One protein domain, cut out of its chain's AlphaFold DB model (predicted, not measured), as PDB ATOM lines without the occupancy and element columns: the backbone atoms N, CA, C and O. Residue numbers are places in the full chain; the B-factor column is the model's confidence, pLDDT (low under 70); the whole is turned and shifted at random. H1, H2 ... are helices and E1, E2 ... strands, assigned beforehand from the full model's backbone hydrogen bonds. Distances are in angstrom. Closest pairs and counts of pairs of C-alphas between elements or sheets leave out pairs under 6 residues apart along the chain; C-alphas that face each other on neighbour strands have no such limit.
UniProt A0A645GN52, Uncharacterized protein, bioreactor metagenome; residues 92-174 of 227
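AT A GLANCE: This is residues 92 to 174 of the 227 residues of an uncharacterized protein of bioreactor metagenome (UniProt A0A645GN52). Two helical hairpins, H1 with H2 and H3 with H4, come together as a ring of four helices, each touching the next, with H1 across from H3 and H2 across from H4. One end of the ring is capped by a tiny pair of strands, E1 and E2, and by the short last helix H5. The printed part has 83 residues, with five named helices and two named strands in the order H1, H2, E1, H3, H4, E2, H5; the sheet E1 - E2 is antiparallel and the class is mostly helix. The whole is compact, with a radius of gyration of the C-alphas of 11.8 A and spans of 33 by 22 by 20 A.

IN THESE COORDINATES: Find C-alpha 92 at (39.202, -44.758, 13.120); from there H1, residues 92 to 109, runs 25.7 A to C-alpha 109 at (25.908, -23.230, 8.637). H2 follows at residues 114 to 130 and is 24.1 A long. Next come E1, residues 133 to 135, and directly after it H3, residues 136 to 144, 12.1 A long. H4, residues 148 to 160, measures 18.0 A. E2 is residues 166 to 168, and H5, residues 171 to 174, ends at C-alpha 174, (41.568, -41.353, 5.317).

HOW THE PARTS SIT: Look first at H2, the hub, which touches H1, H3 and H5. With H1 it forms a hairpin at a shallow tilt of 16 degrees, opposite ways; the closest C-alphas are those of Thr 106 and Ala 117, 5.8 A apart. H2 touches H3 at a steep tilt of 41 degrees, opposite ways, closest at the C-alphas of Val 120 and Ile 143, 6.2 A. H3 and H4 form the second hairpin, at a steep tilt of 38 degrees, with the C-alphas of Thr 140 and Lys 151 closest at 5.8 A. H4 touches H1 with residues 154 to 158 alone, at a steep tilt of 45 degrees, opposite ways; the C-alphas of Ala 101 and Val 158 are closest, at 5.5 A. H1 and H3 are apart, and so are H2 and H4. H2 and H5 only just touch, with 3 pairs of C-alphas within 8 A, the closest those of Leu 128 and Ile 174 at 7.1 A. Between the antiparallel strands E1 and E2, N 134 and O 167 are 2.9 A apart, within hydrogen-bond range, as are N 167 and O 134 at 2.9 A. The closest C-alphas of H1 and E2 are those of Met 94 and Ile 167, 6.1 A. In H1, H2, H3 and H4 every O i to N i+4 pair is within hydrogen-bond range; H5 is too short for such a pair.

THE WHOLE: The C-alphas farthest apart, of Glu 149 and Asp 172, are 33.8 A from each other, and the outline is only just elongated. The first and last printed C-alphas, of Arg 92 and Ile 174, are 8.8 A apart. The printed part has no cut, and the six links between its elements are tight. The mean pLDDT of the printed part is 93.6, and no printed residue is under 70.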
ATOM      1  N   ARG A  92      40.136 -44.690  14.241       90.19
ATOM      2  CA  ARG A  92      39.202 -44.758  13.120       90.19
ATOM      3  C   ARG A  92      37.864 -44.125  13.447       90.19
ATOM      4  O   ARG A  92      37.278 -43.450  12.597       90.19
ATOM      5  N   ASP A  93      37.348 -44.393  14.634       89.25
ATOM      6  CA  ASP A  93      36.071 -43.872  15.091       89.25
ATOM      7  C   ASP A  93      36.211 -42.395  15.465       89.25
ATOM      8  O   ASP A  93      35.385 -41.604  15.009       89.25
ATOM      9  N   MET A  94      37.315 -41.993  16.109       91.75
ATOM     10  CA  MET A  94      37.654 -40.578  16.327       91.75
ATOM     11  C   MET A  94      37.689 -39.802  15.000       91.75
ATOM     12  O   MET A  94      36.998 -38.793  14.836       91.75
ATOM     13  N   THR A  95      38.411 -40.322  14.001       94.50
ATOM     14  CA  THR A  95      38.522 -39.705  12.669       94.50
ATOM     15  C   THR A  95      37.162 -39.593  11.979       94.50
ATOM     16  O   THR A  95      36.811 -38.543  11.436       94.50
ATOM     17  N   LYS A  96      36.366 -40.670  11.980       94.56
ATOM     18  CA  LYS A  96      35.030 -40.668  11.363       94.56
ATOM     19  C   LYS A  96      34.079 -39.706  12.054       94.56
ATOM     20  O   LYS A  96      33.327 -39.028  11.354       94.56
ATOM     21  N   ASN A  97      34.079 -39.688  13.386       93.62
ATOM     22  CA  ASN A  97      33.215 -38.826  14.181       93.62
ATOM     23  C   ASN A  97      33.538 -37.363  13.890       93.62
ATOM     24  O   ASN A  97      32.626 -36.615  13.541       93.62
ATOM     25  N   PHE A  98      34.823 -36.997  13.878       96.50
ATOM     26  CA  PHE A  98      35.261 -35.660  13.486       96.50
ATOM     27  C   PHE A  98      34.822 -35.288  12.064       96.50
ATOM     28  O   PHE A  98      34.157 -34.271  11.870       96.50
ATOM     29  N   VAL A  99      35.127 -36.122  11.062       96.19
ATOM     30  CA  VAL A  99      34.762 -35.845   9.659       96.19
ATOM     31  C   VAL A  99      33.248 -35.715   9.482       96.19
ATOM     32  O   VAL A  99      32.787 -34.867   8.718       96.19
ATOM     33  N   ARG A 100      32.464 -36.547  10.177       96.31
ATOM     34  CA  ARG A 100      30.998 -36.499  10.155       96.31
ATOM     35  C   ARG A 100      30.482 -35.204  10.777       96.31
ATOM     36  O   ARG A 100      29.731 -34.496  10.111       96.31
ATOM     37  N   ALA A 101      30.899 -34.893  12.002       97.00
ATOM     38  CA  ALA A 101      30.462 -33.701  12.724       97.00
ATOM     39  C   ALA A 101      30.840 -32.424  11.960       97.00
ATOM     40  O   ALA A 101      29.999 -31.555  11.737       97.00
ATOM     41  N   ALA A 102      32.070 -32.342  11.452       97.06
ATOM     42  CA  ALA A 102      32.512 -31.186  10.688       97.06
ATOM     43  C   ALA A 102      31.706 -30.985   9.390       97.06
ATOM     44  O   ALA A 102      31.357 -29.852   9.053       97.06
ATOM     45  N   GLU A 103      31.369 -32.060   8.667       96.31
ATOM     46  CA  GLU A 103      30.525 -31.972   7.467       96.31
ATOM     47  C   GLU A 103      29.076 -31.589   7.807       96.31
ATOM     48  O   GLU A 103      28.486 -30.755   7.119       96.31
ATOM     49  N   GLU A 104      28.498 -32.155   8.870       97.12
ATOM     50  CA  GLU A 104      27.143 -31.820   9.323       97.12
ATOM     51  C   GLU A 104      27.035 -30.346   9.737       97.12
ATOM     52  O   GLU A 104      26.108 -29.649   9.299       97.12
ATOM     53  N   TRP A 105      28.021 -29.841  10.483       97.50
ATOM     54  CA  TRP A 105      28.108 -28.427  10.835       97.50
ATOM     55  C   TRP A 105      28.244 -27.546   9.593       97.50
ATOM     56  O   TRP A 105      27.505 -26.571   9.445       97.50
ATOM     57  N   THR A 106      29.143 -27.911   8.672       96.75
ATOM     58  CA  THR A 106      29.399 -27.158   7.431       96.75
ATOM     59  C   THR A 106      28.132 -27.045   6.595       96.75
ATOM     60  O   THR A 106      27.776 -25.957   6.147       96.75
ATOM     61  N   ARG A 107      27.408 -28.155   6.416       94.25
ATOM     62  CA  ARG A 107      26.152 -28.180   5.660       94.25
ATOM     63  C   ARG A 107      25.070 -27.326   6.312       94.25
ATOM     64  O   ARG A 107      24.280 -26.726   5.597       94.25
ATOM     65  N   THR A 108      25.014 -27.298   7.640       95.50
ATOM     66  CA  THR A 108      23.987 -26.552   8.379       95.50
ATOM     67  C   THR A 108      24.262 -25.049   8.359       95.50
ATOM     68  O   THR A 108      23.346 -24.268   8.131       95.50
ATOM     69  N   ASN A 109      25.521 -24.641   8.533       95.06
ATOM     70  CA  ASN A 109      25.908 -23.230   8.637       95.06
ATOM     71  C   ASN A 109      26.176 -22.555   7.281       95.06
ATOM     72  O   ASN A 109      26.152 -21.328   7.191       95.06
ATOM     73  N   PHE A 110      26.440 -23.335   6.228       93.81
ATOM     74  CA  PHE A 110      26.729 -22.836   4.878       93.81
ATOM     75  C   PHE A 110      25.853 -23.493   3.802       93.81
ATOM     76  O   PHE A 110      26.299 -23.700   2.674       93.81
ATOM     77  N   ASN A 111      24.604 -23.818   4.141       89.19
ATOM     78  CA  ASN A 111      23.634 -24.438   3.231       89.19
ATOM     79  C   ASN A 111      23.427 -23.659   1.916       89.19
ATOM     80  O   ASN A 111      23.206 -24.283   0.883       89.19
ATOM     81  N   GLU A 112      23.538 -22.330   1.950       89.88
ATOM     82  CA  GLU A 112      23.369 -21.427   0.799       89.88
ATOM     83  C   GLU A 112      24.673 -20.703   0.413       89.88
ATOM     84  O   GLU A 112      24.665 -19.698  -0.292       89.88
ATOM     85  N   ASN A 113      25.827 -21.184   0.889       93.12
ATOM     86  CA  ASN A 113      27.123 -20.589   0.563       93.12
ATOM     87  C   ASN A 113      28.146 -21.676   0.222       93.12
ATOM     88  O   ASN A 113      28.957 -22.094   1.055       93.12
ATOM     89  N   ALA A 114      28.090 -22.133  -1.027       93.31
ATOM     90  CA  ALA A 114      28.944 -23.192  -1.543       93.31
ATOM     91  C   ALA A 114      30.437 -22.834  -1.460       93.31
ATOM     92  O   ALA A 114      31.246 -23.707  -1.148       93.31
ATOM     93  N   ASP A 115      30.810 -21.564  -1.656       93.38
ATOM     94  CA  ASP A 115      32.207 -21.122  -1.532       93.38
ATOM     95  C   ASP A 115      32.749 -21.331  -0.109       93.38
ATOM     96  O   ASP A 115      33.780 -21.982   0.087       93.38
ATOM     97  N   LYS A 116      32.043 -20.821   0.910       93.31
ATOM     98  CA  LYS A 116      32.452 -21.007   2.311       93.31
ATOM     99  C   LYS A 116      32.456 -22.483   2.691       93.31
ATOM    100  O   LYS A 116      33.421 -22.937   3.303       93.31
ATOM    101  N   ALA A 117      31.437 -23.238   2.280       95.12
ATOM    102  CA  ALA A 117      31.380 -24.673   2.531       95.12
ATOM    103  C   ALA A 117      32.589 -25.408   1.921       95.12
ATOM    104  O   ALA A 117      33.221 -26.230   2.587       95.12
ATOM    105  N   GLU A 118      32.971 -25.079   0.686       93.94
ATOM    106  CA  GLU A 118      34.123 -25.692   0.022       93.94
ATOM    107  C   GLU A 118      35.463 -25.275   0.644       93.94
ATOM    108  O   GLU A 118      36.383 -26.089   0.748       93.94
ATOM    109  N   LYS A 119      35.594 -24.033   1.127       93.00
ATOM    110  CA  LYS A 119      36.775 -23.593   1.894       93.00
ATOM    111  C   LYS A 119      36.972 -24.420   3.166       93.00
ATOM    112  O   LYS A 119      38.099 -24.835   3.444       93.00
ATOM    113  N   VAL A 120      35.898 -24.712   3.901       95.38
ATOM    114  CA  VAL A 120      35.961 -25.588   5.083       95.38
ATOM    115  C   VAL A 120      36.360 -27.009   4.678       95.38
ATOM    116  O   VAL A 120      37.342 -27.539   5.199       95.38
ATOM    117  N   ARG A 121      35.668 -27.608   3.697       93.94
ATOM    118  CA  ARG A 121      35.928 -28.990   3.246       93.94
ATOM    119  C   ARG A 121      37.355 -29.192   2.753       93.94
ATOM    120  O   ARG A 121      38.017 -30.146   3.160       93.94
ATOM    121  N   SER A 122      37.844 -28.290   1.906       91.94
ATOM    122  CA  SER A 122      39.208 -28.352   1.372       91.94
ATOM    123  C   SER A 122      40.268 -28.193   2.466       91.94
ATOM    124  O   SER A 122      41.251 -28.937   2.469       91.94
ATOM    125  N   SER A 123      40.046 -27.301   3.437       94.00
ATOM    126  CA  SER A 123      40.954 -27.108   4.576       94.00
ATOM    127  C   SER A 123      41.021 -28.344   5.473       94.00
ATOM    128  O   SER A 123      42.116 -28.811   5.792       94.00
ATOM    129  N   ILE A 124      39.868 -28.926   5.815       95.06
ATOM    130  CA  ILE A 124      39.794 -30.155   6.614       95.06
ATOM    131  C   ILE A 124      40.453 -31.319   5.869       95.06
ATOM    132  O   ILE A 124      41.303 -32.005   6.433       95.06
ATOM    133  N   LYS A 125      40.128 -31.516   4.581       92.62
ATOM    134  CA  LYS A 125      40.735 -32.564   3.742       92.62
ATOM    135  C   LYS A 125      42.260 -32.438   3.713       92.62
ATOM    136  O   LYS A 125      42.954 -33.445   3.809       92.62
ATOM    137  N   LYS A 126      42.785 -31.214   3.593       91.81
ATOM    138  CA  LYS A 126      44.228 -30.956   3.593       91.81
ATOM    139  C   LYS A 126      44.868 -31.345   4.928       91.81
ATOM    140  O   LYS A 126      45.839 -32.098   4.912       91.81
ATOM    141  N   LYS A 127      44.312 -30.897   6.058       93.69
ATOM    142  CA  LYS A 127      44.842 -31.230   7.390       93.69
ATOM    143  C   LYS A 127      44.824 -32.731   7.670       93.69
ATOM    144  O   LYS A 127      45.853 -33.286   8.037       93.69
ATOM    145  N   LEU A 128      43.714 -33.411   7.365       94.19
ATOM    146  CA  LEU A 128      43.587 -34.867   7.521       94.19
ATOM    147  C   LEU A 128      44.666 -35.653   6.758       94.19
ATOM    148  O   LEU A 128      45.108 -36.710   7.202       94.19
ATOM    149  N   LYS A 129      45.099 -35.152   5.596       90.69
ATOM    150  CA  LYS A 129      46.171 -35.775   4.810       90.69
ATOM    151  C   LYS A 129      47.565 -35.483   5.362       90.69
ATOM    152  O   LYS A 129      48.445 -36.323   5.234       90.69
ATOM    153  N   GLN A 130      47.792 -34.312   5.949       90.62
ATOM    154  CA  GLN A 130      49.138 -33.851   6.310       90.62
ATOM    155  C   GLN A 130      49.547 -34.238   7.734       90.62
ATOM    156  O   GLN A 130      50.702 -34.585   7.959       90.62
ATOM    157  N   GLU A 131      48.614 -34.247   8.677       91.19
ATOM    158  CA  GLU A 131      48.908 -34.342  10.114       91.19
ATOM    159  C   GLU A 131      48.565 -35.737  10.656       91.19
ATOM    160  O   GLU A 131      47.601 -36.336  10.202       91.19
ATOM    161  N   GLU A 132      49.351 -36.298  11.581       88.62
ATOM    162  CA  GLU A 132      49.020 -37.592  12.225       88.62
ATOM    163  C   GLU A 132      48.000 -37.437  13.352       88.62
ATOM    164  O   GLU A 132      47.214 -38.341  13.620       88.62
ATOM    165  N   ASN A 133      47.988 -36.264  13.977       92.44
ATOM    166  CA  ASN A 133      47.061 -35.889  15.028       92.44
ATOM    167  C   ASN A 133      46.522 -34.498  14.708       92.44
ATOM    168  O   ASN A 133      47.284 -33.650  14.247       92.44
ATOM    169  N   LEU A 134      45.239 -34.258  14.969       93.69
ATOM    170  CA  LEU A 134      44.637 -32.931  14.855       93.69
ATOM    171  C   LEU A 134      44.326 -32.372  16.232       93.69
ATOM    172  O   LEU A 134      43.770 -33.074  17.075       93.69
ATOM    173  N   ASN A 135      44.585 -31.080  16.406       95.06
ATOM    174  CA  ASN A 135      43.984 -30.303  17.474       95.06
ATOM    175  C   ASN A 135      42.774 -29.519  16.937       95.06
ATOM    176  O   ASN A 135      42.889 -28.751  15.975       95.06
ATOM    177  N   LEU A 136      41.606 -29.710  17.552       94.25
ATOM    178  CA  LEU A 136      40.342 -29.110  17.129       94.25
ATOM    179  C   LEU A 136      40.421 -27.579  17.080       94.25
ATOM    180  O   LEU A 136      39.948 -26.975  16.114       94.25
ATOM    181  N   HIS A 137      41.061 -26.945  18.063       93.56
ATOM    182  CA  HIS A 137      41.208 -25.491  18.097       93.56
ATOM    183  C   HIS A 137      42.131 -24.988  16.987       93.56
ATOM    184  O   HIS A 137      41.768 -24.053  16.281       93.56
ATOM    185  N   GLU A 138      43.259 -25.655  16.735       93.44
ATOM    186  CA  GLU A 138      44.171 -25.278  15.646       93.44
ATOM    187  C   GLU A 138      43.538 -25.441  14.257       93.44
ATOM    188  O   GLU A 138      43.776 -24.647  13.343       93.44
ATOM    189  N   VAL A 139      42.743 -26.498  14.057       92.50
ATOM    190  CA  VAL A 139      41.956 -26.690  12.829       92.50
ATOM    191  C   VAL A 139      40.960 -25.545  12.665       92.50
ATOM    192  O   VAL A 139      40.876 -24.942  11.595       92.50
ATOM    193  N   THR A 140      40.238 -25.223  13.732       93.81
ATOM    194  CA  THR A 140      39.213 -24.178  13.746       93.81
ATOM    195  C   THR A 140      39.821 -22.796  13.485       93.81
ATOM    196  O   THR A 140      39.302 -22.031  12.669       93.81
ATOM    197  N   ASP A 141      40.963 -22.497  14.101       93.44
ATOM    198  CA  ASP A 141      41.713 -21.257  13.904       93.44
ATOM    199  C   ASP A 141      42.180 -21.097  12.460       93.44
ATOM    200  O   ASP A 141      41.998 -20.034  11.865       93.44
ATOM    201  N   HIS A 142      42.708 -22.169  11.866       92.44
ATOM    202  CA  HIS A 142      43.129 -22.169  10.470       92.44
ATOM    203  C   HIS A 142      41.955 -21.927   9.503       92.44
ATOM    204  O   HIS A 142      42.128 -21.282   8.471       92.44
ATOM    205  N   ILE A 143      40.766 -22.458   9.800       93.00
ATOM    206  CA  ILE A 143      39.599 -22.354   8.909       93.00
ATOM    207  C   ILE A 143      38.919 -20.985   9.021       93.00
ATOM    208  O   ILE A 143      38.548 -20.402   7.999       93.00
ATOM    209  N   PHE A 144      38.726 -20.477  10.243       93.94
ATOM    210  CA  PHE A 144      37.872 -19.309  10.499       93.94
ATOM    211  C   PHE A 144      38.637 -18.024  10.849       93.94
ATOM    212  O   PHE A 144      38.023 -16.960  10.928       93.94
ATOM    213  N   GLY A 145      39.963 -18.070  11.011       91.94
ATOM    214  CA  GLY A 145      40.799 -16.868  11.112       91.94
ATOM    215  C   GLY A 145      40.495 -16.027  12.351       91.94
ATOM    216  O   GLY A 145      40.839 -16.428  13.452       91.94
ATOM    217  N   GLU A 146      39.868 -14.859  12.209       89.50
ATOM    218  CA  GLU A 146      39.493 -13.987  13.341       89.50
ATOM    219  C   GLU A 146      38.007 -14.079  13.730       89.50
ATOM    220  O   GLU A 146      37.579 -13.444  14.695       89.50
ATOM    221  N   ASP A 147      37.213 -14.885  13.019       92.62
ATOM    222  CA  ASP A 147      35.768 -15.008  13.234       92.62
ATOM    223  C   ASP A 147      35.454 -15.821  14.503       92.62
ATOM    224  O   ASP A 147      35.205 -17.027  14.460       92.62
ATOM    225  N   LYS A 148      35.512 -15.152  15.662       92.56
ATOM    226  CA  LYS A 148      35.350 -15.776  16.986       92.56
ATOM    227  C   LYS A 148      34.019 -16.510  17.146       92.56
ATOM    228  O   LYS A 148      33.993 -17.557  17.786       92.56
ATOM    229  N   GLU A 149      32.941 -15.986  16.565       94.25
ATOM    230  CA  GLU A 149      31.615 -16.600  16.662       94.25
ATOM    231  C   GLU A 149      31.575 -17.944  15.938       94.25
ATOM    232  O   GLU A 149      31.142 -18.944  16.516       94.25
ATOM    233  N   LYS A 150      32.096 -18.011  14.705       93.31
ATOM    234  CA  LYS A 150      32.155 -19.285  13.976       93.31
ATOM    235  C   LYS A 150      33.097 -20.286  14.616       93.31
ATOM    236  O   LYS A 150      32.788 -21.473  14.605       93.31
ATOM    237  N   LYS A 151      34.211 -19.823  15.190       94.94
ATOM    238  CA  LYS A 151      35.120 -20.706  15.926       94.94
ATOM    239  C   LYS A 151      34.418 -21.382  17.097       94.94
ATOM    240  O   LYS A 151      34.443 -22.604  17.181       94.94
ATOM    241  N   ALA A 152      33.779 -20.589  17.957       95.19
ATOM    242  CA  ALA A 152      33.044 -21.107  19.106       95.19
ATOM    243  C   ALA A 152      31.929 -22.055  18.650       95.19
ATOM    244  O   ALA A 152      31.876 -23.194  19.091       95.19
ATOM    245  N   SER A 153      31.129 -21.641  17.661       96.69
ATOM    246  CA  SER A 153      30.047 -22.468  17.119       96.69
ATOM    247  C   SER A 153      30.526 -23.809  16.549       96.69
ATOM    248  O   SER A 153      29.849 -24.822  16.731       96.69
ATOM    249  N   PHE A 154      31.662 -23.834  15.846       96.94
ATOM    250  CA  PHE A 154      32.227 -25.066  15.294       96.94
ATOM    251  C   PHE A 154      32.724 -25.997  16.398       96.94
ATOM    252  O   PHE A 154      32.364 -27.171  16.403       96.94
ATOM    253  N   VAL A 155      33.516 -25.469  17.338       96.38
ATOM    254  CA  VAL A 155      34.057 -26.242  18.463       96.38
ATOM    255  C   VAL A 155      32.920 -26.797  19.316       96.38
ATOM    256  O   VAL A 155      32.846 -28.008  19.488       96.38
ATOM    257  N   ASP A 156      31.986 -25.949  19.753       96.25
ATOM    258  CA  ASP A 156      30.867 -26.349  20.611       96.25
ATOM    259  C   ASP A 156      30.048 -27.478  19.975       96.25
ATOM    260  O   ASP A 156      29.721 -28.469  20.631       96.25
ATOM    261  N   TYR A 157      29.747 -27.365  18.677       97.06
ATOM    262  CA  TYR A 157      28.998 -28.397  17.970       97.06
ATOM    263  C   TYR A 157      29.789 -29.701  17.840       97.06
ATOM    264  O   TYR A 157      29.268 -30.769  18.162       97.06
ATOM    265  N   VAL A 158      31.045 -29.632  17.388       95.31
ATOM    266  CA  VAL A 158      31.887 -30.818  17.174       95.31
ATOM    267  C   VAL A 158      32.140 -31.552  18.495       95.31
ATOM    268  O   VAL A 158      31.987 -32.774  18.547       95.31
ATOM    269  N   SER A 159      32.410 -30.824  19.579       93.88
ATOM    270  CA  SER A 159      32.539 -31.392  20.924       93.88
ATOM    271  C   SER A 159      31.216 -31.972  21.438       93.88
ATOM    272  O   SER A 159      31.218 -33.030  22.064       93.88
ATOM    273  N   SER A 160      30.066 -31.350  21.132       92.31
ATOM    274  CA  SER A 160      28.749 -31.898  21.508       92.31
ATOM    275  C   SER A 160      28.411 -33.221  20.805       92.31
ATOM    276  O   SER A 160      27.688 -34.045  21.365       92.31
ATOM    277  N   GLU A 161      28.987 -33.466  19.624       91.81
ATOM    278  CA  GLU A 161      28.908 -34.746  18.903       91.81
ATOM    279  C   GLU A 161      29.876 -35.815  19.455       91.81
ATOM    280  O   GLU A 161      29.963 -36.913  18.899       91.81
ATOM    281  N   GLY A 162      30.585 -35.521  20.551       86.38
ATOM    282  CA  GLY A 162      31.470 -36.454  21.251       86.38
ATOM    283  C   GLY A 162      32.914 -36.465  20.752       86.38
ATOM    284  O   GLY A 162      33.677 -37.344  21.138       86.38
ATOM    285  N   VAL A 163      33.308 -35.514  19.900       91.44
ATOM    286  CA  VAL A 163      34.681 -35.423  19.388       91.44
ATOM    287  C   VAL A 163      35.588 -34.760  20.425       91.44
ATOM    288  O   VAL A 163      35.263 -33.706  20.967       91.44
ATOM    289  N   GLN A 164      36.739 -35.377  20.688       90.06
ATOM    290  CA  GLN A 164      37.758 -34.851  21.601       90.06
ATOM    291  C   GLN A 164      38.603 -33.749  20.946       90.06
ATOM    292  O   GLN A 164      38.748 -33.714  19.725       90.06
ATOM    293  N   ASP A 165      39.226 -32.894  21.762       92.94
ATOM    294  CA  ASP A 165      40.069 -31.798  21.265       92.94
ATOM    295  C   ASP A 165      41.303 -32.301  20.508       92.94
ATOM    296  O   ASP A 165      41.708 -31.694  19.520       92.94
ATOM    297  N   ASN A 166      41.884 -33.417  20.957       93.81
ATOM    298  CA  ASN A 166      42.989 -34.090  20.282       93.81
ATOM    299  C   ASN A 166      42.467 -35.349  19.589       93.81
ATOM    300  O   ASN A 166      41.946 -36.256  20.236       93.81
ATOM    301  N   ILE A 167      42.626 -35.406  18.271       93.75
ATOM    302  CA  ILE A 167      42.077 -36.459  17.419       93.75
ATOM    303  C   ILE A 167      43.245 -37.212  16.789       93.75
ATOM    304  O   ILE A 167      43.978 -36.646  15.978       93.75
ATOM    305  N   ILE A 168      43.393 -38.488  17.140       92.50
ATOM    306  CA  ILE A 168      44.367 -39.389  16.513       92.50
ATOM    307  C   ILE A 168      43.780 -39.872  15.184       92.50
ATOM    308  O   ILE A 168      42.642 -40.353  15.150       92.50
ATOM    309  N   LEU A 169      44.521 -39.702  14.085       94.62
ATOM    310  CA  LEU A 169      44.003 -39.963  12.744       94.62
ATOM    311  C   LEU A 169      44.321 -41.368  12.219       94.62
ATOM    312  O   LEU A 169      45.481 -41.726  12.042       94.62
ATOM    313  N   ASP A 170      43.284 -42.090  11.783       94.31
ATOM    314  CA  ASP A 170      43.428 -43.335  11.013       94.31
ATOM    315  C   ASP A 170      43.779 -43.010   9.550       94.31
ATOM    316  O   ASP A 170      42.915 -42.668   8.726       94.31
ATOM    317  N   ARG A 171      45.069 -43.129   9.215       94.06
ATOM    318  CA  ARG A 171      45.603 -42.848   7.871       94.06
ATOM    319  C   ARG A 171      45.029 -43.769   6.803       94.06
ATOM    320  O   ARG A 171      44.616 -43.307   5.737       94.06
ATOM    321  N   ASP A 172      44.926 -45.049   7.121       92.88
ATOM    322  CA  ASP A 172      44.404 -46.091   6.245       92.88
ATOM    323  C   ASP A 172      42.964 -45.795   5.808       92.88
ATOM    324  O   ASP A 172      42.567 -46.001   4.652       92.88
ATOM    325  N   TRP A 173      42.146 -45.330   6.748       94.19
ATOM    326  CA  TRP A 173      40.771 -44.949   6.490       94.19
ATOM    327  C   TRP A 173      40.684 -43.646   5.696       94.19
ATOM    328  O   TRP A 173      39.882 -43.583   4.760       94.19
ATOM    329  N   ILE A 174      41.505 -42.643   6.022       94.00
ATOM    330  CA  ILE A 174      41.568 -41.353   5.317       94.00
ATOM    331  C   ILE A 174      41.910 -41.555   3.838       94.00
ATOM    332  O   ILE A 174      41.183 -41.065   2.968       94.00
TER     333      ILE A 174